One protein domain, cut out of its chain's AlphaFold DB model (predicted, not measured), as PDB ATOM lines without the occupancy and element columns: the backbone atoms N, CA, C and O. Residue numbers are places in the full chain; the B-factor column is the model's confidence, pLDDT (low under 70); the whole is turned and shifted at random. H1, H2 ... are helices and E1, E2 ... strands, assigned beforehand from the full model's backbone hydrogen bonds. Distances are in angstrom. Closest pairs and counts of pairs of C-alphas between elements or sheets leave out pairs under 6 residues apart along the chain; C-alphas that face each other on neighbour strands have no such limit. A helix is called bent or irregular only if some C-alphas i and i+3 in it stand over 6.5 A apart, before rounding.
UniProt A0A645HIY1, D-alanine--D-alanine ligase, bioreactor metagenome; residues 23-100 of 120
ATOM      1  N   THR A  23     174.438 167.792 198.075       95.25
ATOM      2  CA  THR A  23     174.421 166.412 197.563       95.25
ATOM      3  C   THR A  23     173.319 165.584 198.220       95.25
ATOM      4  O   THR A  23     172.541 164.931 197.527       95.25
ATOM      5  N   GLU A  24     173.199 165.654 199.547       96.38
ATOM      6  CA  GLU A  24     172.166 164.933 200.295       96.38
ATOM      7  C   GLU A  24     170.760 165.430 199.929       96.38
ATOM      8  O   GLU A  24     169.839 164.637 199.728       96.38
ATOM      9  N   THR A  25     170.596 166.747 199.783       96.75
ATOM     10  CA  THR A  25     169.320 167.361 199.392       96.75
ATOM     11  C   THR A  25     168.892 166.924 197.990       96.75
ATOM     12  O   THR A  25     167.746 166.517 197.792       96.75
ATOM     13  N   ILE A  26     169.816 166.933 197.025       97.44
ATOM     14  CA  ILE A  26     169.571 166.472 195.652       97.44
ATOM     15  C   ILE A  26     169.199 164.988 195.645       97.44
ATOM     16  O   ILE A  26     168.232 164.608 194.990       97.44
ATOM     17  N   GLN A  27     169.908 164.147 196.404       97.06
ATOM     18  CA  GLN A  27     169.590 162.720 196.517       97.06
ATOM     19  C   GLN A  27     168.192 162.492 197.110       97.06
ATOM     20  O   GLN A  27     167.421 161.696 196.571       97.06
ATOM     21  N   LYS A  28     167.826 163.232 198.165       98.19
ATOM     22  CA  LYS A  28     166.479 163.197 198.758       98.19
ATOM     23  C   LYS A  28     165.406 163.579 197.738       98.19
ATOM     24  O   LYS A  28     164.414 162.865 197.600       98.19
ATOM     25  N   TYR A  29     165.609 164.664 196.993       98.19
ATOM     26  CA  TYR A  29     164.666 165.105 195.963       98.19
ATOM     27  C   TYR A  29     164.584 164.130 194.788       98.19
ATOM     28  O   TYR A  29     163.492 163.897 194.278       98.19
ATOM     29  N   ALA A  30     165.699 163.517 194.390       98.06
ATOM     30  CA  ALA A  30     165.723 162.519 193.330       98.06
ATOM     31  C   ALA A  30     164.878 161.293 193.704       98.06
ATOM     32  O   ALA A  30     164.038 160.859 192.916       98.06
ATOM     33  N   VAL A  31     165.035 160.774 194.928       98.12
ATOM     34  CA  VAL A  31     164.218 159.656 195.428       98.12
ATOM     35  C   VAL A  31     162.743 160.049 195.501       98.12
ATOM     36  O   VAL A  31     161.895 159.309 195.003       98.12
ATOM     37  N   ALA A  32     162.434 161.223 196.060       98.19
ATOM     38  CA  ALA A  32     161.060 161.702 196.177       98.19
ATOM     39  C   ALA A  32     160.384 161.866 194.805       98.19
ATOM     40  O   ALA A  32     159.266 161.394 194.618       98.19
ATOM     41  N   ALA A  33     161.065 162.469 193.826       98.12
ATOM     42  CA  ALA A  33     160.537 162.640 192.474       98.12
ATOM     43  C   ALA A  33     160.340 161.295 191.754       98.12
ATOM     44  O   ALA A  33     159.302 161.080 191.127       98.12
ATOM     45  N   PHE A  34     161.287 160.361 191.891       98.25
ATOM     46  CA  PHE A  34     161.174 159.017 191.319       98.25
ATOM     47  C   PHE A  34     159.955 158.261 191.873       98.25
ATOM     48  O   PHE A  34     159.210 157.638 191.116       98.25
ATOM     49  N   GLN A  35     159.731 158.345 193.189       97.75
ATOM     50  CA  GLN A  35     158.589 157.721 193.862       97.75
ATOM     51  C   GLN A  35     157.263 158.398 193.507       97.75
ATOM     52  O   GLN A  35     156.306 157.709 193.162       97.75
ATOM     53  N   ALA A  36     157.210 159.733 193.550       97.62
ATOM     54  CA  ALA A  36     156.003 160.507 193.259       97.62
ATOM     55  C   ALA A  36     155.478 160.261 191.837       97.62
ATOM     56  O   ALA A  36     154.271 160.268 191.615       97.62
ATOM     57  N   LEU A  37     156.379 159.998 190.887       96.75
ATOM     58  CA  LEU A  37     156.041 159.698 189.495       96.75
ATOM     59  C   LEU A  37     155.829 158.199 189.222       96.75
ATOM     60  O   LEU A  37     155.632 157.812 188.072       96.75
ATOM     61  N   GLY A  38     155.884 157.341 190.247       95.81
ATOM     62  CA  GLY A  38     155.683 155.897 190.097       95.81
ATOM     63  C   GLY A  38     156.716 155.227 189.184       95.81
ATOM     64  O   GLY A  38     156.406 154.229 188.526       95.81
ATOM     65  N   CYS A  39     157.927 155.788 189.106       96.50
ATOM     66  CA  CYS A  39     158.976 155.288 188.228       96.50
ATOM     67  C   CYS A  39     159.462 153.898 188.668       96.50
ATOM     68  O   CYS A  39     159.353 153.492 189.826       96.50
ATOM     69  N   SER A  40     160.034 153.153 187.725       95.44
ATOM     70  CA  SER A  40     160.637 151.842 187.982       95.44
ATOM     71  C   SER A  40     161.835 151.620 187.070       95.44
ATOM     72  O   SER A  40     161.831 152.098 185.939       95.44
ATOM     73  N   GLY A  41     162.828 150.856 187.529       95.69
ATOM     74  CA  GLY A  41     164.056 150.623 186.769       95.69
ATOM     75  C   GLY A  41     165.059 151.752 186.986       95.69
ATOM     76  O   GLY A  41     165.472 151.983 188.119       95.69
ATOM     77  N   VAL A  42     165.449 152.439 185.912       96.25
ATOM     78  CA  VAL A  42     166.427 153.535 185.946       96.25
ATOM     79  C   VAL A  42     165.797 154.823 185.431       96.25
ATOM     80  O   VAL A  42     165.023 154.802 184.484       96.25
ATOM     81  N   ALA A  43     166.148 155.946 186.044       97.44
ATOM     82  CA  ALA A  43     165.859 157.271 185.516       97.44
ATOM     83  C   ALA A  43     167.035 158.203 185.818       97.44
ATOM     84  O   ALA A  43     167.773 157.984 186.781       97.44
ATOM     85  N   ARG A  44     167.200 159.248 185.005       97.94
ATOM     86  CA  ARG A  44     168.078 160.382 185.318       97.94
ATOM     87  C   ARG A  44     167.205 161.572 185.667       97.94
ATOM     88  O   ARG A  44     166.284 161.881 184.918       97.94
ATOM     89  N   ILE A  45     167.485 162.216 186.790       98.06
ATOM     90  CA  ILE A  45     166.766 163.413 187.215       98.06
ATOM     91  C   ILE A  45     167.754 164.560 187.152       98.06
ATOM     92  O   ILE A  45     168.804 164.513 187.796       98.06
ATOM     93  N   ASP A  46     167.413 165.554 186.348       97.56
ATOM     94  CA  ASP A  46     168.254 166.711 186.116       97.56
ATOM     95  C   ASP A  46     167.777 167.848 187.019       97.56
ATOM     96  O   ASP A  46     166.577 168.101 187.166       97.56
ATOM     97  N   PHE A  47     168.731 168.522 187.653       97.69
ATOM     98  CA  PHE A  47     168.480 169.580 188.625       97.69
ATOM     99  C   PHE A  47     169.068 170.899 188.138       97.69
ATOM    100  O   PHE A  47     170.097 170.926 187.465       97.69
ATOM    101  N   LEU A  48     168.432 171.996 188.538       96.75
ATOM    102  CA  LEU A  48     168.964 173.346 188.409       96.75
ATOM    103  C   LEU A  48     169.186 173.930 189.801       96.75
ATOM    104  O   LEU A  48     168.376 173.720 190.706       96.75
ATOM    105  N   THR A  49     170.272 174.677 189.971       94.44
ATOM    106  CA  THR A  49     170.574 175.391 191.212       94.44
ATOM    107  C   THR A  49     170.647 176.888 190.952       94.44
ATOM    108  O   THR A  49     171.244 177.352 189.981       94.44
ATOM    109  N   ASP A  50     170.013 177.664 191.825       94.31
ATOM    110  CA  ASP A  50     170.170 179.112 191.834       94.31
ATOM    111  C   ASP A  50     171.539 179.462 192.435       94.31
ATOM    112  O   ASP A  50     171.809 179.167 193.599       94.31
ATOM    113  N   ALA A  51     172.402 180.107 191.650       89.56
ATOM    114  CA  ALA A  51     173.765 180.440 192.063       89.56
ATOM    115  C   ALA A  51     173.848 181.477 193.199       89.56
ATOM    116  O   ALA A  51     174.870 181.554 193.875       89.56
ATOM    117  N   LYS A  52     172.805 182.294 193.408       92.56
ATOM    118  CA  LYS A  52     172.767 183.319 194.462       92.56
ATOM    119  C   LYS A  52     172.188 182.770 195.756       92.56
ATOM    120  O   LYS A  52     172.696 183.074 196.828       92.56
ATOM    121  N   THR A  53     171.098 182.011 195.656       93.38
ATOM    122  CA  THR A  53     170.351 181.532 196.831       93.38
ATOM    123  C   THR A  53     170.708 180.104 197.234       93.38
ATOM    124  O   THR A  53     170.359 179.677 198.329       93.38
ATOM    125  N   GLY A  54     171.371 179.347 196.357       92.00
ATOM    126  CA  GLY A  54     171.648 177.924 196.548       92.00
ATOM    127  C   GLY A  54     170.407 177.036 196.432       92.00
ATOM    128  O   GLY A  54     170.481 175.843 196.722       92.00
ATOM    129  N   LYS A  55     169.254 177.588 196.030       95.31
ATOM    130  CA  LYS A  55     168.001 176.836 195.960       95.31
ATOM    131  C   LYS A  55     168.039 175.817 194.820       95.31
ATOM    132  O   LYS A  55     168.368 176.158 193.686       95.31
ATOM    133  N   ILE A  56     167.686 174.575 195.142       97.06
ATOM    134  CA  ILE A  56     167.675 173.430 194.224       97.06
ATOM    135  C   ILE A  56     166.267 173.250 193.650       97.06
ATOM    136  O   ILE A  56     165.281 173.256 194.388       97.06
ATOM    137  N   TYR A  57     166.187 173.035 192.341       96.94
ATOM    138  CA  TYR A  57     164.957 172.781 191.602       96.94
ATOM    139  C   TYR A  57     165.093 171.494 190.790       96.94
ATOM    140  O   TYR A  57     166.111 171.275 190.132       96.94
ATOM    141  N   VAL A  58     164.058 170.653 190.811       97.50
ATOM    142  CA  VAL A  58     163.930 169.543 189.856       97.50
ATOM    143  C   VAL A  58     163.563 170.148 188.504       97.50
ATOM    144  O   VAL A  58     162.562 170.857 188.414       97.50
ATOM    145  N   ASN A  59     164.370 169.894 187.477       97.88
ATOM    146  CA  ASN A  59     164.121 170.397 186.129       97.88
ATOM    147  C   ASN A  59     163.329 169.383 185.301       97.88
ATOM    148  O   ASN A  59     162.212 169.661 184.877       97.88
ATOM    149  N   GLU A  60     163.889 168.188 185.112       97.44
ATOM    150  CA  GLU A  60     163.254 167.125 184.333       97.44
ATOM    151  C   GLU A  60     163.617 165.732 184.852       97.44
ATOM    152  O   GLU A  60     164.652 165.530 185.493       97.44
ATOM    153  N   LEU A  61     162.753 164.759 184.550       97.75
ATOM    154  CA  LEU A  61     163.003 163.340 184.768       97.75
ATOM    155  C   LEU A  61     163.031 162.619 183.420       97.75
ATOM    156  O   LEU A  61     162.057 162.626 182.672       97.75
ATOM    157  N   ASN A  62     164.133 161.927 183.160       97.62
ATOM    158  CA  ASN A  62     164.353 161.099 181.985       97.62
ATOM    159  C   ASN A  62     164.212 159.617 182.361       97.62
ATOM    160  O   ASN A  62     165.108 159.056 182.993       97.62
ATOM    161  N   THR A  63     163.109 158.973 181.966       96.19
ATOM    162  CA  THR A  63     162.824 157.548 182.257       96.19
ATOM    163  C   THR A  63     163.665 156.575 181.430       96.19
ATOM    164  O   THR A  63     163.844 155.427 181.819       96.19
ATOM    165  N   ILE A  64     164.200 157.024 180.292       95.31
ATOM    166  CA  ILE A  64     165.148 156.269 179.463       95.31
ATOM    167  C   ILE A  64     166.314 157.206 179.146       95.31
ATOM    168  O   ILE A  64     166.374 157.799 178.066       95.31
ATOM    169  N   PRO A  65     167.228 157.422 180.102       95.88
ATOM    170  CA  PRO A  65     168.337 158.321 179.861       95.88
ATOM    171  C   PRO A  65     169.337 157.685 178.889       95.88
ATOM    172  O   PRO A  65     169.535 156.467 178.877       95.88
ATOM    173  N   GLY A  66     170.014 158.525 178.103       93.25
ATOM    174  CA  GLY A  66     171.064 158.081 177.186       93.25
ATOM    175  C   GLY A  66     172.113 157.216 177.893       93.25
ATOM    176  O   GLY A  66     172.609 157.575 178.966       93.25
ATOM    177  N   SER A  67     172.410 156.055 177.308       92.38
ATOM    178  CA  SER A  67     173.314 155.036 177.867       92.38
ATOM    179  C   SER A  67     173.003 154.656 179.327       92.38
ATOM    180  O   SER A  67     173.913 154.356 180.095       92.38
ATOM    181  N   LEU A  68     171.732 154.726 179.746       94.06
ATOM    182  CA  LEU A  68     171.270 154.441 181.116       94.06
ATOM    183  C   LEU A  68     171.956 155.293 182.204       94.06
ATOM    184  O   LEU A  68     171.899 154.967 183.387       94.06
ATOM    185  N   SER A  69     172.604 156.397 181.813       94.62
ATOM    186  CA  SER A  69     173.482 157.200 182.677       94.62
ATOM    187  C   SER A  69     174.576 156.396 183.392       94.62
ATOM    188  O   SER A  69     174.921 156.716 184.529       94.62
ATOM    189  N   PHE A  70     175.140 155.367 182.745       94.31
ATOM    190  CA  PHE A  70     176.120 154.464 183.371       94.31
ATOM    191  C   PHE A  70     177.302 155.189 184.036       94.31
ATOM    192  O   PHE A  70     177.755 154.769 185.092       94.31
ATOM    193  N   TYR A  71     177.749 156.315 183.476       93.75
ATOM    194  CA  TYR A  71     178.855 157.112 184.012       93.75
ATOM    195  C   TYR A  71     178.598 157.652 185.432       93.75
ATOM    196  O   TYR A  71     179.546 157.846 186.188       93.75
ATOM    197  N   LEU A  72     177.336 157.894 185.820       95.00
ATOM    198  CA  LEU A  72     176.985 158.282 187.194       95.00
ATOM    199  C   LEU A  72     177.120 157.097 188.155       95.00
ATOM    200  O   LEU A  72     177.577 157.260 189.283       95.00
ATOM    201  N   TRP A  73     176.740 155.907 187.693       95.44
ATOM    202  CA  TRP A  73     176.831 154.667 188.460       95.44
ATOM    203  C   TRP A  73     178.277 154.209 188.630       95.44
ATOM    204  O   TRP A  73     178.659 153.833 189.735       95.44
ATOM    205  N   GLU A  74     179.098 154.326 187.585       94.31
ATOM    206  CA  GLU A  74     180.530 154.015 187.649       94.31
ATOM    207  C   GLU A  74     181.270 154.937 188.615       94.31
ATOM    208  O   GLU A  74     182.072 154.461 189.415       94.31
ATOM    209  N   ALA A  75     180.950 156.236 188.615       92.88
ATOM    210  CA  ALA A  75     181.481 157.172 189.606       92.88
ATOM    211  C   ALA A  75     181.065 156.809 191.048       92.88
ATOM    212  O   ALA A  75     181.787 157.121 191.992       92.88
ATOM    213  N   GLY A  76     179.927 156.127 191.216       91.25
ATOM    214  CA  GLY A  76     179.468 155.539 192.479       91.25
ATOM    215  C   GLY A  76     179.972 154.112 192.742       91.25
ATOM    216  O   GLY A  76     179.543 153.498 193.716       91.25
ATOM    217  N   GLY A  77     180.849 153.571 191.891       95.06
ATOM    218  CA  GLY A  77     181.469 152.253 192.057       95.06
ATOM    219  C   GLY A  77     180.705 151.066 191.459       95.06
ATOM    220  O   GLY A  77     181.130 149.933 191.659       95.06
ATOM    221  N   MET A  78     179.613 151.287 190.721       96.19
ATOM    222  CA  MET A  78     178.850 150.225 190.054       96.19
ATOM    223  C   MET A  78     179.212 150.147 188.572       96.19
ATOM    224  O   MET A  78     179.031 151.110 187.826       96.19
ATOM    225  N   LYS A  79     179.690 148.983 188.127       96.00
ATOM    226  CA  LYS A  79     180.072 148.779 186.722       96.00
ATOM    227  C   LYS A  79     178.839 148.697 185.826       96.00
ATOM    228  O   LYS A  79     177.774 148.252 186.251       96.00
ATOM    229  N   TYR A  80     179.000 149.027 184.545       94.50
ATOM    230  CA  TYR A  80     177.901 148.962 183.575       94.50
ATOM    231  C   TYR A  80     177.199 147.592 183.511       94.50
ATOM    232  O   TYR A  80     175.973 147.537 183.461       94.50
ATOM    233  N   GLY A  81     177.956 146.488 183.563       96.88
ATOM    234  CA  GLY A  81     177.380 145.136 183.584       96.88
ATOM    235  C   GLY A  81     176.473 144.902 184.797       96.88
ATOM    236  O   GLY A  81     175.340 144.462 184.642       96.88
ATOM    237  N   GLU A  82     176.917 145.314 185.987       97.44
ATOM    238  CA  GLU A  82     176.144 145.190 187.230       97.44
ATOM    239  C   GLU A  82     174.872 146.049 187.204       97.44
ATOM    240  O   GLU A  82     173.821 145.635 187.700       97.44
ATOM    241  N   LEU A  83     174.952 147.248 186.614       96.69
ATOM    242  CA  LEU A  83     173.792 148.109 186.393       96.69
ATOM    243  C   LEU A  83     172.769 147.425 185.478       96.69
ATOM    244  O   LEU A  83     171.576 147.412 185.790       96.69
ATOM    245  N   LEU A  84     173.229 146.848 184.365       96.75
ATOM    246  CA  LEU A  84     172.367 146.154 183.413       96.75
ATOM    247  C   LEU A  84     171.677 144.952 184.070       96.75
ATOM    248  O   LEU A  84     170.452 144.836 183.984       96.75
ATOM    249  N   ASP A  85     172.433 144.130 184.797       98.06
ATOM    250  CA  ASP A  85     171.907 142.981 185.539       98.06
ATOM    251  C   ASP A  85     170.823 143.406 186.539       98.06
ATOM    252  O   ASP A  85     169.747 142.803 186.604       98.06
ATOM    253  N   LYS A  86     171.053 144.497 187.283       97.19
ATOM    254  CA  LYS A  86     170.069 145.045 188.231       97.19
ATOM    255  C   LYS A  86     168.796 145.522 187.537       97.19
ATOM    256  O   LYS A  86     167.705 145.235 188.028       97.19
ATOM    257  N   ILE A  87     168.903 146.234 186.416       96.88
ATOM    258  CA  ILE A  87     167.730 146.728 185.676       96.88
ATOM    259  C   ILE A  87     166.910 145.552 185.127       96.88
ATOM    260  O   ILE A  87     165.684 145.551 185.262       96.88
ATOM    261  N   ILE A  88     167.569 144.528 184.575       97.75
ATOM    262  CA  ILE A  88     166.911 143.306 184.088       97.75
ATOM    263  C   ILE A  88     166.196 142.584 185.238       97.75
ATOM    264  O   ILE A  88     165.022 142.225 185.119       97.75
ATOM    265  N   ALA A  89     166.861 142.421 186.385       98.25
ATOM    266  CA  ALA A  89     166.261 141.800 187.563       98.25
ATOM    267  C   ALA A  89     165.028 142.574 188.068       98.25
ATOM    268  O   ALA A  89     164.000 141.968 188.385       98.25
ATOM    269  N   LEU A  90     165.092 143.911 188.095       97.56
ATOM    270  CA  LEU A  90     163.957 144.769 188.453       97.56
ATOM    271  C   LEU A  90     162.786 144.616 187.472       97.56
ATOM    272  O   LEU A  90     161.632 144.576 187.906       97.56
ATOM    273  N   ALA A  91     163.063 144.482 186.172       97.25
ATOM    274  CA  ALA A  91     162.034 144.253 185.161       97.25
ATOM    275  C   ALA A  91     161.297 142.921 185.389       97.25
ATOM    276  O   ALA A  91     160.065 142.899 185.419       97.25
ATOM    277  N   PHE A  92     162.028 141.826 185.638       97.75
ATOM    278  CA  PHE A  92     161.423 140.528 185.958       97.75
ATOM    279  C   PHE A  92     160.634 140.544 187.269       97.75
ATOM    280  O   PHE A  92     159.555 139.951 187.347       97.75
ATOM    281  N   LYS A  93     161.145 141.228 188.301       96.50
ATOM    282  CA  LYS A  93     160.427 141.408 189.568       96.50
ATOM    283  C   LYS A  93     159.077 142.090 189.334       96.50
ATOM    284  O   LYS A  93     158.053 141.562 189.759       96.50
ATOM    285  N   ARG A  94     159.069 143.207 188.601       95.19
ATOM    286  CA  ARG A  94     157.847 143.965 188.298       95.19
ATOM    287  C   ARG A  94     156.850 143.161 187.461       95.19
ATOM    288  O   ARG A  94     155.651 143.231 187.714       95.19
ATOM    289  N   ASP A  95     157.321 142.389 186.479       95.38
ATOM    290  CA  ASP A  95     156.447 141.513 185.686       95.38
ATOM    291  C   ASP A  95     155.754 140.453 186.556       95.38
ATOM    292  O   ASP A  95     154.547 140.240 186.429       95.38
ATOM    293  N   ARG A  96     156.496 139.837 187.483       94.50
ATOM    294  CA  ARG A  96     155.954 138.861 188.439       94.50
ATOM    295  C   ARG A  96     154.898 139.482 189.351       94.50
ATOM    296  O   ARG A  96     153.821 138.916 189.499       94.50
ATOM    297  N   GLU A  97     155.187 140.649 189.925       93.25
ATOM    298  CA  GLU A  97     154.242 141.389 190.771       93.25
ATOM    299  C   GLU A  97     152.955 141.719 190.010       93.25
ATOM    300  O   GLU A  97     151.864 141.485 190.520       93.25
ATOM    301  N   ARG A  98     153.068 142.172 188.757       91.88
ATOM    302  CA  ARG A  98     151.911 142.464 187.903       91.88
ATOM    303  C   ARG A  98     151.073 141.221 187.602       91.88
ATOM    304  O   ARG A  98     149.850 141.303 187.633       91.88
ATOM    305  N   LYS A  99     151.699 140.078 187.306       90.31
ATOM    306  CA  LYS A  99     150.979 138.816 187.052       90.31
ATOM    307  C   LYS A  99     150.193 138.351 188.277       90.31
ATOM    308  O   LYS A  99     149.076 137.876 188.121       90.31
ATOM    309  N   ASN A 100     150.732 138.572 189.474       88.25
ATOM    310  CA  ASN A 100     150.061 138.244 190.731       88.25
ATOM    311  C   ASN A 100     148.860 139.150 191.056       88.25
ATOM    312  O   ASN A 100     148.168 138.875 192.026       88.25
TER     313      ASN A 100
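What this domain is: This is residues 23 to 100 of the 120 residues of the protein "D-alanine--D-alanine ligase" of bioreactor metagenome (UniProt A0A645HIY1). H1 lies over one face of a two-stranded hairpin, E1 and E2; beyond the hairpin's base, the short H2 leads to the long helix H3. The hairpin's tip, residues 50 to 55, and residues 95 to 100 stick out. The 78 printed residues include three named helices and two named strands, in the order H1, E1, E2, H2, H3, of mixed class. The whole is loose, with a radius of gyration of the C-alphas of 14.5 A, spanning 49 by 28 by 20 A.

How they stand to each other: H1, residues 23 to 36, comes closest to E1, residues 44 to 49, at the C-alphas of Ala 30 and Ile 45, 6.3 A apart. E1 and E2, residues 56 to 62, form an antiparallel hairpin at 155 degrees; N 46 and O 60 are within hydrogen-bond range at 2.9 A. H2, residues 66 to 75, touches H3, residues 80 to 99, through H3 residues 80 to 83 alone; the closest C-alphas, of Phe 70 and Tyr 80, are 5.8 A apart. They run opposite ways at a steep tilt of 60 degrees. H3 is apart from H1, E1 and E2. Every O i to N i+4 pair is within range in H1 and H3; irregular H2, with C-alphas 68 and 71 8.5 A apart, has 2 of 6, and 4 of 7 for i+3.

Where its parts are: H1 begins at C-alpha 23 (174.421, 166.412, 197.563) and is 19.8 A long; E1 is 16.3 A, E2 17.7 A and H2 16.2 A. H3, 29.0 A, ends at C-alpha 99 (150.979, 138.816, 187.052).

The domain as a whole: The farthest C-alphas, of Lys 52 and Asn 100, are 50.6 A apart. The printed part has no cut, no link is long, and no printed residue is under 70 in pLDDT.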